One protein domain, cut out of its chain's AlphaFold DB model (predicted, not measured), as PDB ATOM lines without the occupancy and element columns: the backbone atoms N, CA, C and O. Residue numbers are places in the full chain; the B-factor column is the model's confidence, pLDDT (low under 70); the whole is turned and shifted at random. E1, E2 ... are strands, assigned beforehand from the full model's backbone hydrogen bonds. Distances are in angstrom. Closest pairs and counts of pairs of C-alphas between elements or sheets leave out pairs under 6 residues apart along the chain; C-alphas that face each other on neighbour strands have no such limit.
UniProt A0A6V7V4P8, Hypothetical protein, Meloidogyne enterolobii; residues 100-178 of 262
ATOM      1  N   CYS A 100     -32.575  34.927   5.126       93.81
ATOM      2  CA  CYS A 100     -33.036  36.075   5.913       93.81
ATOM      3  C   CYS A 100     -31.904  37.103   6.050       93.81
ATOM      4  O   CYS A 100     -30.760  36.719   6.293       93.81
ATOM      5  N   HIS A 101     -32.222  38.386   5.883       93.44
ATOM      6  CA  HIS A 101     -31.323  39.515   6.136       93.44
ATOM      7  C   HIS A 101     -32.060  40.523   7.023       93.44
ATOM      8  O   HIS A 101     -33.121  40.991   6.615       93.44
ATOM      9  N   ASN A 102     -31.517  40.873   8.188       92.94
ATOM     10  CA  ASN A 102     -32.071  41.935   9.032       92.94
ATOM     11  C   ASN A 102     -31.830  43.326   8.395       92.94
ATOM     12  O   ASN A 102     -30.796  43.539   7.749       92.94
ATOM     13  N   TRP A 103     -32.783  44.251   8.540       94.31
ATOM     14  CA  TRP A 103     -32.692  45.667   8.165       94.31
ATOM     15  C   TRP A 103     -33.330  46.543   9.263       94.31
ATOM     16  O   TRP A 103     -34.219  46.077   9.961       94.31
ATOM     17  N   PRO A 104     -32.960  47.834   9.376       94.38
ATOM     18  CA  PRO A 104     -33.487  48.713  10.422       94.38
ATOM     19  C   PRO A 104     -35.029  48.767  10.471       94.38
ATOM     20  O   PRO A 104     -35.662  49.402   9.621       94.38
ATOM     21  N   GLY A 105     -35.616  48.133  11.487       91.94
ATOM     22  CA  GLY A 105     -37.055  48.004  11.728       91.94
ATOM     23  C   GLY A 105     -37.802  46.962  10.890       91.94
ATOM     24  O   GLY A 105     -39.034  46.986  10.900       91.94
ATOM     25  N   THR A 106     -37.121  46.106  10.116       92.81
ATOM     26  CA  THR A 106     -37.767  45.064   9.294       92.81
ATOM     27  C   THR A 106     -36.779  44.040   8.717       92.81
ATOM     28  O   THR A 106     -35.713  44.402   8.239       92.81
ATOM     29  N   PHE A 107     -37.158  42.773   8.579       92.88
ATOM     30  CA  PHE A 107     -36.368  41.807   7.798       92.88
ATOM     31  C   PHE A 107     -36.573  41.934   6.272       92.88
ATOM     32  O   PHE A 107     -37.574  42.439   5.755       92.88
ATOM     33  N   LYS A 108     -35.649  41.343   5.506       93.75
ATOM     34  CA  LYS A 108     -35.778  41.115   4.061       93.75
ATOM     35  C   LYS A 108     -35.377  39.695   3.678       93.75
ATOM     36  O   LYS A 108     -34.213  39.312   3.794       93.75
ATOM     37  N   CYS A 109     -36.312  38.943   3.103       95.25
ATOM     38  CA  CYS A 109     -36.007  37.639   2.524       95.25
ATOM     39  C   CYS A 109     -35.410  37.739   1.110       95.25
ATOM     40  O   CYS A 109     -35.963  38.361   0.202       95.25
ATOM     41  N   GLU A 110     -34.286  37.060   0.904       94.94
ATOM     42  CA  GLU A 110     -33.662  36.821  -0.395       94.94
ATOM     43  C   GLU A 110     -34.125  35.459  -0.933       94.94
ATOM     44  O   GLU A 110     -33.625  34.395  -0.549       94.94
ATOM     45  N   CYS A 111     -35.116  35.490  -1.822       95.69
ATOM     46  CA  CYS A 111     -35.739  34.282  -2.349       95.69
ATOM     47  C   CYS A 111     -34.814  33.504  -3.284       95.69
ATOM     48  O   CYS A 111     -34.163  34.072  -4.163       95.69
ATOM     49  N   LYS A 112     -34.805  32.175  -3.138       94.12
ATOM     50  CA  LYS A 112     -34.131  31.297  -4.098       94.12
ATOM     51  C   LYS A 112     -34.867  31.296  -5.439       94.12
ATOM     52  O   LYS A 112     -36.049  31.630  -5.542       94.12
ATOM     53  N   LEU A 113     -34.126  30.923  -6.478       91.62
ATOM     54  CA  LEU A 113     -34.592  30.901  -7.858       91.62
ATOM     55  C   LEU A 113     -35.909  30.104  -7.978       91.62
ATOM     56  O   LEU A 113     -35.972  28.944  -7.581       91.62
ATOM     57  N   GLY A 114     -36.960  30.739  -8.508       92.25
ATOM     58  CA  GLY A 114     -38.297  30.142  -8.633       92.25
ATOM     59  C   GLY A 114     -39.333  30.567  -7.581       92.25
ATOM     60  O   GLY A 114     -40.491  30.153  -7.695       92.25
ATOM     61  N   PHE A 115     -38.969  31.426  -6.622       94.69
ATOM     62  CA  PHE A 115     -39.855  31.924  -5.557       94.69
ATOM     63  C   PHE A 115     -39.895  33.462  -5.484       94.69
ATOM     64  O   PHE A 115     -38.959  34.130  -5.924       94.69
ATOM     65  N   ILE A 116     -40.995  34.012  -4.957       95.81
ATOM     66  CA  ILE A 116     -41.248  35.446  -4.706       95.81
ATOM     67  C   ILE A 116     -42.156  35.635  -3.472       95.81
ATOM     68  O   ILE A 116     -42.701  34.670  -2.935       95.81
ATOM     69  N   GLY A 117     -42.351  36.890  -3.056       95.25
ATOM     70  CA  GLY A 117     -43.147  37.285  -1.886       95.25
ATOM     71  C   GLY A 117     -42.272  37.697  -0.706       95.25
ATOM     72  O   GLY A 117     -41.082  37.385  -0.687       95.25
ATOM     73  N   ILE A 118     -42.855  38.412   0.262       93.25
ATOM     74  CA  ILE A 118     -42.136  38.945   1.438       93.25
ATOM     75  C   ILE A 118     -41.459  37.812   2.223       93.25
ATOM     76  O   ILE A 118     -40.319  37.951   2.653       93.25
ATOM     77  N   TYR A 119     -42.131  36.663   2.314       94.00
ATOM     78  CA  TYR A 119     -41.665  35.457   2.997       94.00
ATOM     79  C   TYR A 119     -41.124  34.402   2.019       94.00
ATOM     80  O   TYR A 119     -40.948  33.248   2.397       94.00
ATOM     81  N   CYS A 120     -40.914  34.751   0.742       95.69
ATOM     82  CA  CYS A 120     -40.588  33.816  -0.346       95.69
ATOM     83  C   CYS A 120     -41.574  32.644  -0.497       95.69
ATOM     84  O   CYS A 120     -41.222  31.571  -0.992       95.69
ATOM     85  N   GLN A 121     -42.815  32.839  -0.055       94.06
ATOM     86  CA  GLN A 121     -43.826  31.798   0.086       94.06
ATOM     87  C   GLN A 121     -44.544  31.450  -1.229       94.06
ATOM     88  O   GLN A 121     -45.139  30.380  -1.345       94.06
ATOM     89  N   LEU A 122     -44.472  32.323  -2.241       94.94
ATOM     90  CA  LEU A 122     -45.165  32.157  -3.519       94.94
ATOM     91  C   LEU A 122     -44.226  31.696  -4.638       94.94
ATOM     92  O   LEU A 122     -43.055  32.066  -4.710       94.94
ATOM     93  N   ARG A 123     -44.764  30.910  -5.575       93.56
ATOM     94  CA  ARG A 123     -44.040  30.474  -6.778       93.56
ATOM     95  C   ARG A 123     -43.958  31.601  -7.804       93.56
ATOM     96  O   ARG A 123     -44.963  32.239  -8.122       93.56
ATOM     97  N   ASN A 124     -42.771  31.803  -8.367       93.81
ATOM     98  CA  ASN A 124     -42.556  32.718  -9.481       93.81
ATOM     99  C   ASN A 124     -43.097  32.087 -10.774       93.81
ATOM    100  O   ASN A 124     -42.478  31.175 -11.317       93.81
ATOM    101  N   LEU A 125     -44.229  32.586 -11.280       93.44
ATOM    102  CA  LEU A 125     -44.885  32.032 -12.474       93.44
ATOM    103  C   LEU A 125     -44.025  32.123 -13.746       93.44
ATOM    104  O   LEU A 125     -44.199  31.315 -14.655       93.44
ATOM    105  N   CYS A 126     -43.085  33.075 -13.807       93.75
ATOM    106  CA  CYS A 126     -42.143  33.218 -14.919       93.75
ATOM    107  C   CYS A 126     -40.939  32.270 -14.838       93.75
ATOM    108  O   CYS A 126     -40.109  32.271 -15.746       93.75
ATOM    109  N   HIS A 127     -40.817  31.473 -13.773       92.25
ATOM    110  CA  HIS A 127     -39.776  30.462 -13.650       92.25
ATOM    111  C   HIS A 127     -40.341  29.062 -13.954       92.25
ATOM    112  O   HIS A 127     -41.401  28.716 -13.426       92.25
ATOM    113  N   PRO A 128     -39.650  28.222 -14.748       84.94
ATOM    114  CA  PRO A 128     -40.035  26.825 -14.927       84.94
ATOM    115  C   PRO A 128     -40.095  26.066 -13.594       84.94
ATOM    116  O   PRO A 128     -39.268  26.284 -12.705       84.94
ATOM    117  N   ASP A 129     -41.041  25.140 -13.461       81.00
ATOM    118  CA  ASP A 129     -40.990  24.131 -12.405       81.00
ATOM    119  C   ASP A 129     -40.233  22.905 -12.936       81.00
ATOM    120  O   ASP A 129     -40.650  22.363 -13.956       81.00
ATOM    121  N   PRO A 130     -39.149  22.432 -12.295       77.62
ATOM    122  CA  PRO A 130     -38.450  21.227 -12.748       77.62
ATOM    123  C   PRO A 130     -39.289  19.940 -12.617       77.62
ATOM    124  O   PRO A 130     -38.911  18.918 -13.183       77.62
ATOM    125  N   ASN A 131     -40.411  19.974 -11.886       81.44
ATOM    126  CA  ASN A 131     -41.306  18.837 -11.657       81.44
ATOM    127  C   ASN A 131     -42.557  18.855 -12.556       81.44
ATOM    128  O   ASN A 131     -43.266  17.851 -12.609       81.44
ATOM    129  N   LEU A 132     -42.847  19.960 -13.258       76.38
ATOM    130  CA  LEU A 132     -43.903  20.011 -14.274       76.38
ATOM    131  C   LEU A 132     -43.286  20.079 -15.672       76.38
ATOM    132  O   LEU A 132     -42.339  20.810 -15.935       76.38
ATOM    133  N   ASN A 133     -43.905  19.385 -16.620       71.62
ATOM    134  CA  ASN A 133     -43.577  19.466 -18.043       71.62
ATOM    135  C   ASN A 133     -44.151  20.727 -18.736       71.62
ATOM    136  O   ASN A 133     -44.278  20.746 -19.960       71.62
ATOM    137  N   GLN A 134     -44.523  21.760 -17.972       73.75
ATOM    138  CA  GLN A 134     -45.202  22.963 -18.458       73.75
ATOM    139  C   GLN A 134     -44.834  24.200 -17.621       73.75
ATOM    140  O   GLN A 134     -44.528  24.105 -16.433       73.75
ATOM    141  N   THR A 135     -44.882  25.380 -18.242       80.06
ATOM    142  CA  THR A 135     -44.726  26.678 -17.570       80.06
ATOM    143  C   THR A 135     -45.917  27.005 -16.670       80.06
ATOM    144  O   THR A 135     -47.065  26.765 -17.032       80.06
ATOM    145  N   LEU A 136     -45.651  27.665 -15.538       88.19
ATOM    146  CA  LEU A 136     -46.674  28.202 -14.626       88.19
ATOM    147  C   LEU A 136     -47.374  29.474 -15.164       88.19
ATOM    148  O   LEU A 136     -48.229  30.047 -14.492       88.19
ATOM    149  N   HIS A 137     -47.021  29.915 -16.376       91.06
ATOM    150  CA  HIS A 137     -47.609  31.046 -17.091       91.06
ATOM    151  C   HIS A 137     -48.202  30.620 -18.442       91.06
ATOM    152  O   HIS A 137     -47.794  29.613 -19.028       91.06
ATOM    153  N   ASN A 138     -49.100  31.446 -18.982       92.00
ATOM    154  CA  ASN A 138     -49.846  31.203 -20.223       92.00
ATOM    155  C   ASN A 138     -49.653  32.288 -21.308       92.00
ATOM    156  O   ASN A 138     -50.461  32.378 -22.230       92.00
ATOM    157  N   CYS A 139     -48.569  33.072 -21.251       94.56
ATOM    158  CA  CYS A 139     -48.088  33.868 -22.389       94.56
ATOM    159  C   CYS A 139     -47.859  32.976 -23.625       94.56
ATOM    160  O   CYS A 139     -46.910  32.194 -23.631       94.56
ATOM    161  N   VAL A 140     -48.703  33.077 -24.659       94.38
ATOM    162  CA  VAL A 140     -48.656  32.140 -25.806       94.38
ATOM    163  C   VAL A 140     -47.614  32.560 -26.845       94.38
ATOM    164  O   VAL A 140     -46.743  31.775 -27.204       94.38
ATOM    165  N   HIS A 141     -47.664  33.816 -27.297       94.94
ATOM    166  CA  HIS A 141     -46.712  34.389 -28.260       94.94
ATOM    167  C   HIS A 141     -45.948  35.558 -27.625       94.94
ATOM    168  O   HIS A 141     -45.945  36.688 -28.120       94.94
ATOM    169  N   GLY A 142     -45.359  35.304 -26.460       94.75
ATOM    170  CA  GLY A 142     -44.678  36.311 -25.655       94.75
ATOM    171  C   GLY A 142     -43.871  35.701 -24.518       94.75
ATOM    172  O   GLY A 142     -43.971  34.508 -24.235       94.75
ATOM    173  N   ARG A 143     -43.066  36.533 -23.861       95.12
ATOM    174  CA  ARG A 143     -42.245  36.166 -22.703       95.12
ATOM    175  C   ARG A 143     -42.931  36.605 -21.412       95.12
ATOM    176  O   ARG A 143     -43.421  37.726 -21.331       95.12
ATOM    177  N   CYS A 144     -42.916  35.753 -20.392       95.56
ATOM    178  CA  CYS A 144     -43.337  36.129 -19.044       95.56
ATOM    179  C   CYS A 144     -42.341  37.131 -18.439       95.56
ATOM    180  O   CYS A 144     -41.136  36.869 -18.405       95.56
ATOM    181  N   VAL A 145     -42.833  38.282 -17.982       95.75
ATOM    182  CA  VAL A 145     -42.039  39.374 -17.403       95.75
ATOM    183  C   VAL A 145     -42.724  39.955 -16.163       95.75
ATOM    184  O   VAL A 145     -43.907  39.726 -15.920       95.75
ATOM    185  N   ARG A 146     -41.973  40.742 -15.380       95.38
ATOM    186  CA  ARG A 146     -42.465  41.474 -14.193       95.38
ATOM    187  C   ARG A 146     -43.320  40.610 -13.230       95.38
ATOM    188  O   ARG A 146     -44.419  41.038 -12.851       95.38
ATOM    189  N   PRO A 147     -42.838  39.413 -12.822       95.06
ATOM    190  CA  PRO A 147     -43.519  38.612 -11.813       95.06
ATOM    191  C   PRO A 147     -43.606  39.401 -10.503       95.06
ATOM    192  O   PRO A 147     -42.636  40.031 -10.081       95.06
ATOM    193  N   ARG A 148     -44.780  39.386  -9.879       94.88
ATOM    194  CA  ARG A 148     -45.096  40.165  -8.676       94.88
ATOM    195  C   ARG A 148     -46.132  39.442  -7.826       94.88
ATOM    196  O   ARG A 148     -46.764  38.492  -8.285       94.88
ATOM    197  N   VAL A 149     -46.320  39.930  -6.610       95.88
ATOM    198  CA  VAL A 149     -47.408  39.515  -5.723       95.88
ATOM    199  C   VAL A 149     -48.520  40.561  -5.778       95.88
ATOM    200  O   VAL A 149     -48.241  41.752  -5.929       95.88
ATOM    201  N   LEU A 150     -49.770  40.114  -5.690       95.38
ATOM    202  CA  LEU A 150     -50.941  40.958  -5.464       95.38
ATOM    203  C   LEU A 150     -51.756  40.396  -4.298       95.38
ATOM    204  O   LEU A 150     -51.788  39.185  -4.084       95.38
ATOM    205  N   LEU A 151     -52.436  41.286  -3.577       95.31
ATOM    206  CA  LEU A 151     -53.401  40.933  -2.542       95.31
ATOM    207  C   LEU A 151     -54.789  40.750  -3.175       95.31
ATOM    208  O   LEU A 151     -55.227  41.579  -3.977       95.31
ATOM    209  N   GLY A 152     -55.466  39.652  -2.850       93.56
ATOM    210  CA  GLY A 152     -56.824  39.357  -3.298       93.56
ATOM    211  C   GLY A 152     -57.901  40.098  -2.504       93.56
ATOM    212  O   GLY A 152     -57.657  40.641  -1.428       93.56
ATOM    213  N   VAL A 153     -59.130  40.094  -3.028       94.50
ATOM    214  CA  VAL A 153     -60.322  40.634  -2.331       94.50
ATOM    215  C   VAL A 153     -60.722  39.807  -1.101       94.50
ATOM    216  O   VAL A 153     -61.517  40.254  -0.280       94.50
ATOM    217  N   ASP A 154     -60.168  38.605  -0.992       94.31
ATOM    218  CA  ASP A 154     -60.241  37.666   0.123       94.31
ATOM    219  C   ASP A 154     -59.082  37.829   1.128       94.31
ATOM    220  O   ASP A 154     -59.043  37.122   2.130       94.31
ATOM    221  N   GLY A 155     -58.143  38.748   0.873       93.12
ATOM    222  CA  GLY A 155     -56.984  39.006   1.728       93.12
ATOM    223  C   GLY A 155     -55.811  38.036   1.547       93.12
ATOM    224  O   GLY A 155     -54.834  38.148   2.283       93.12
ATOM    225  N   HIS A 156     -55.858  37.111   0.582       93.94
ATOM    226  CA  HIS A 156     -54.735  36.211   0.303       93.94
ATOM    227  C   HIS A 156     -53.765  36.811  -0.721       93.94
ATOM    228  O   HIS A 156     -54.169  37.415  -1.715       93.94
ATOM    229  N   GLU A 157     -52.464  36.615  -0.507       95.12
ATOM    230  CA  GLU A 157     -51.441  36.953  -1.496       95.12
ATOM    231  C   GLU A 157     -51.351  35.876  -2.587       95.12
ATOM    232  O   GLU A 157     -51.255  34.684  -2.290       95.12
ATOM    233  N   TYR A 158     -51.310  36.291  -3.854       94.62
ATOM    234  CA  TYR A 158     -51.098  35.404  -4.999       94.62
ATOM    235  C   TYR A 158     -50.046  35.965  -5.958       94.62
ATOM    236  O   TYR A 158     -49.865  37.179  -6.089       94.62
ATOM    237  N   SER A 159     -49.330  35.073  -6.645       94.88
ATOM    238  CA  SER A 159     -48.369  35.466  -7.671       94.88
ATOM    239  C   SER A 159     -49.063  35.762  -9.000       94.88
ATOM    240  O   SER A 159     -50.020  35.101  -9.400       94.88
ATOM    241  N   THR A 160     -48.569  36.774  -9.706       95.06
ATOM    242  CA  THR A 160     -49.020  37.150 -11.049       95.06
ATOM    243  C   THR A 160     -47.836  37.639 -11.892       95.06
ATOM    244  O   THR A 160     -46.715  37.775 -11.395       95.06
ATOM    245  N   HIS A 161     -48.063  37.869 -13.181       95.50
ATOM    246  CA  HIS A 161     -47.058  38.242 -14.174       95.50
ATOM    247  C   HIS A 161     -47.679  39.114 -15.273       95.50
ATOM    248  O   HIS A 161     -48.900  39.214 -15.371       95.50
ATOM    249  N   ASP A 162     -46.842  39.706 -16.123       96.38
ATOM    250  CA  ASP A 162     -47.266  40.266 -17.411       96.38
ATOM    251  C   ASP A 162     -46.642  39.466 -18.560       96.38
ATOM    252  O   ASP A 162     -45.589  38.845 -18.395       96.38
ATOM    253  N   CYS A 163     -47.235  39.540 -19.751       97.44
ATOM    254  CA  CYS A 163     -46.631  39.010 -20.969       97.44
ATOM    255  C   CYS A 163     -46.073  40.137 -21.851       97.44
ATOM    256  O   CYS A 163     -46.771  41.085 -22.208       97.44
ATOM    257  N   GLU A 164     -44.807  40.019 -22.236       97.62
ATOM    258  CA  GLU A 164     -44.168  40.838 -23.265       97.62
ATOM    259  C   GLU A 164     -44.361  40.153 -24.624       97.62
ATOM    260  O   GLU A 164     -43.756  39.114 -24.897       97.62
ATOM    261  N   CYS A 165     -45.252  40.691 -25.458       97.75
ATOM    262  CA  CYS A 165     -45.640  40.043 -26.710       97.75
ATOM    263  C   CYS A 165     -44.594  40.177 -27.817       97.75
ATOM    264  O   CYS A 165     -43.963  41.219 -27.995       97.75
ATOM    265  N   MET A 166     -44.462  39.114 -28.611       97.06
ATOM    266  CA  MET A 166     -43.675  39.116 -29.840       97.06
ATOM    267  C   MET A 166     -44.329  40.017 -30.897       97.06
ATOM    268  O   MET A 166     -45.540  40.256 -30.881       97.06
ATOM    269  N   ALA A 167     -43.529  40.501 -31.851       93.62
ATOM    270  CA  ALA A 167     -44.020  41.339 -32.941       93.62
ATOM    271  C   ALA A 167     -45.180  40.656 -33.693       93.62
ATOM    272  O   ALA A 167     -45.084  39.492 -34.078       93.62
ATOM    273  N   GLY A 168     -46.275  41.392 -33.893       92.06
ATOM    274  CA  GLY A 168     -47.508  40.868 -34.487       92.06
ATOM    275  C   GLY A 168     -48.539  40.327 -33.488       92.06
ATOM    276  O   GLY A 168     -49.641  40.007 -33.922       92.06
ATOM    277  N   TYR A 169     -48.248  40.283 -32.181       95.75
ATOM    278  CA  TYR A 169     -49.176  39.812 -31.141       95.75
ATOM    279  C   TYR A 169     -49.482  40.870 -30.072       95.75
ATOM    280  O   TYR A 169     -48.687  41.771 -29.810       95.75
ATOM    281  N   THR A 170     -50.660  40.774 -29.454       94.75
ATOM    282  CA  THR A 170     -51.162  41.735 -28.464       94.75
ATOM    283  C   THR A 170     -52.179  41.122 -27.487       94.75
ATOM    284  O   THR A 170     -52.619  39.974 -27.630       94.75
ATOM    285  N   GLY A 171     -52.572  41.915 -26.488       94.38
ATOM    286  CA  GLY A 171     -53.371  41.502 -25.339       94.38
ATOM    287  C   GLY A 171     -52.551  40.775 -24.276       94.38
ATOM    288  O   GLY A 171     -51.451  40.300 -24.538       94.38
ATOM    289  N   ASP A 172     -53.124  40.668 -23.084       94.94
ATOM    290  CA  ASP A 172     -52.408  40.374 -21.831       94.94
ATOM    291  C   ASP A 172     -51.714  39.000 -21.810       94.94
ATOM    292  O   ASP A 172     -50.757  38.811 -21.072       94.94
ATOM    293  N   LEU A 173     -52.166  38.071 -22.662       95.31
ATOM    294  CA  LEU A 173     -51.623  36.716 -22.853       95.31
ATOM    295  C   LEU A 173     -50.995  36.490 -24.247       95.31
ATOM    296  O   LEU A 173     -50.659  35.363 -24.615       95.31
ATOM    297  N   CYS A 174     -50.867  37.547 -25.055       96.62
ATOM    298  CA  CYS A 174     -50.319  37.521 -26.418       96.62
ATOM    299  C   CYS A 174     -51.030  36.536 -27.371       96.62
ATOM    300  O   CYS A 174     -50.408  35.892 -28.217       96.62
ATOM    301  N   MET A 175     -52.353  36.404 -27.227       95.38
ATOM    302  CA  MET A 175     -53.187  35.516 -28.051       95.38
ATOM    303  C   MET A 175     -53.845  36.214 -29.249       95.38
ATOM    304  O   MET A 175     -54.286  35.537 -30.174       95.38
ATOM    305  N   ARG A 176     -53.943  37.551 -29.250       93.75
ATOM    306  CA  ARG A 176     -54.551  38.306 -30.356       93.75
ATOM    307  C   ARG A 176     -53.477  38.715 -31.356       93.75
ATOM    308  O   ARG A 176     -52.434  39.213 -30.946       93.75
ATOM    309  N   LEU A 177     -53.745  38.556 -32.648       92.12
ATOM    310  CA  LEU A 177     -52.909  39.139 -33.698       92.12
ATOM    311  C   LEU A 177     -53.125  40.658 -33.766       92.12
ATOM    312  O   LEU A 177     -54.227  41.156 -33.527       92.12
ATOM    313  N   ILE A 178     -52.074  41.395 -34.115       89.81
ATOM    314  CA  ILE A 178     -52.158  42.810 -34.482       89.81
ATOM    315  C   ILE A 178     -52.645  42.875 -35.931       89.81
ATOM    316  O   ILE A 178     -51.859  42.744 -36.869       89.81
TER     317      ILE A 178
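This is residues 100 to 178 of the 262 residues of the protein "Hypothetical protein" of Meloidogyne enterolobii (UniProt A0A6V7V4P8). With little regular structure, two separate antiparallel hairpins are strung along an elongated shape: small E1-E2 at one end, longer E3-E4 through the middle, a looping link between them, and a looped tail, residues 166 to 178, at the other end. The 79 printed residues are all strand by class, with 28 in four named strands, E1 to E4, and no named helix. The whole is loose, radius of gyration of the C-alphas 15.3 A, spanning 49 by 30 by 24 A.

Find C-alpha 100 at (-33.036, 36.075, 5.913), where E1, residues 100 to 103, begins; E2 is residues 106 to 110. E3, residues 142 to 151, covers 25.1 A and bends by 57 degrees at residue 146. E4, residues 157 to 165, covers 26.1 A to C-alpha 165 at (-45.640, 40.043, -26.710).

In hairpin E1-E2, N 101 and O 108 are 3.0 A apart, within hydrogen-bond range. In hairpin E3-E4, N 145 and O 162 are within range at 2.8 A. E2 and E3 are apart.

The C-alphas of Pro 104 and Leu 177 are farthest apart, 49.1 A. The E2 to E3 link is long, 31 residues. The printed part has no cut, and no printed residue is under 70 in pLDDT.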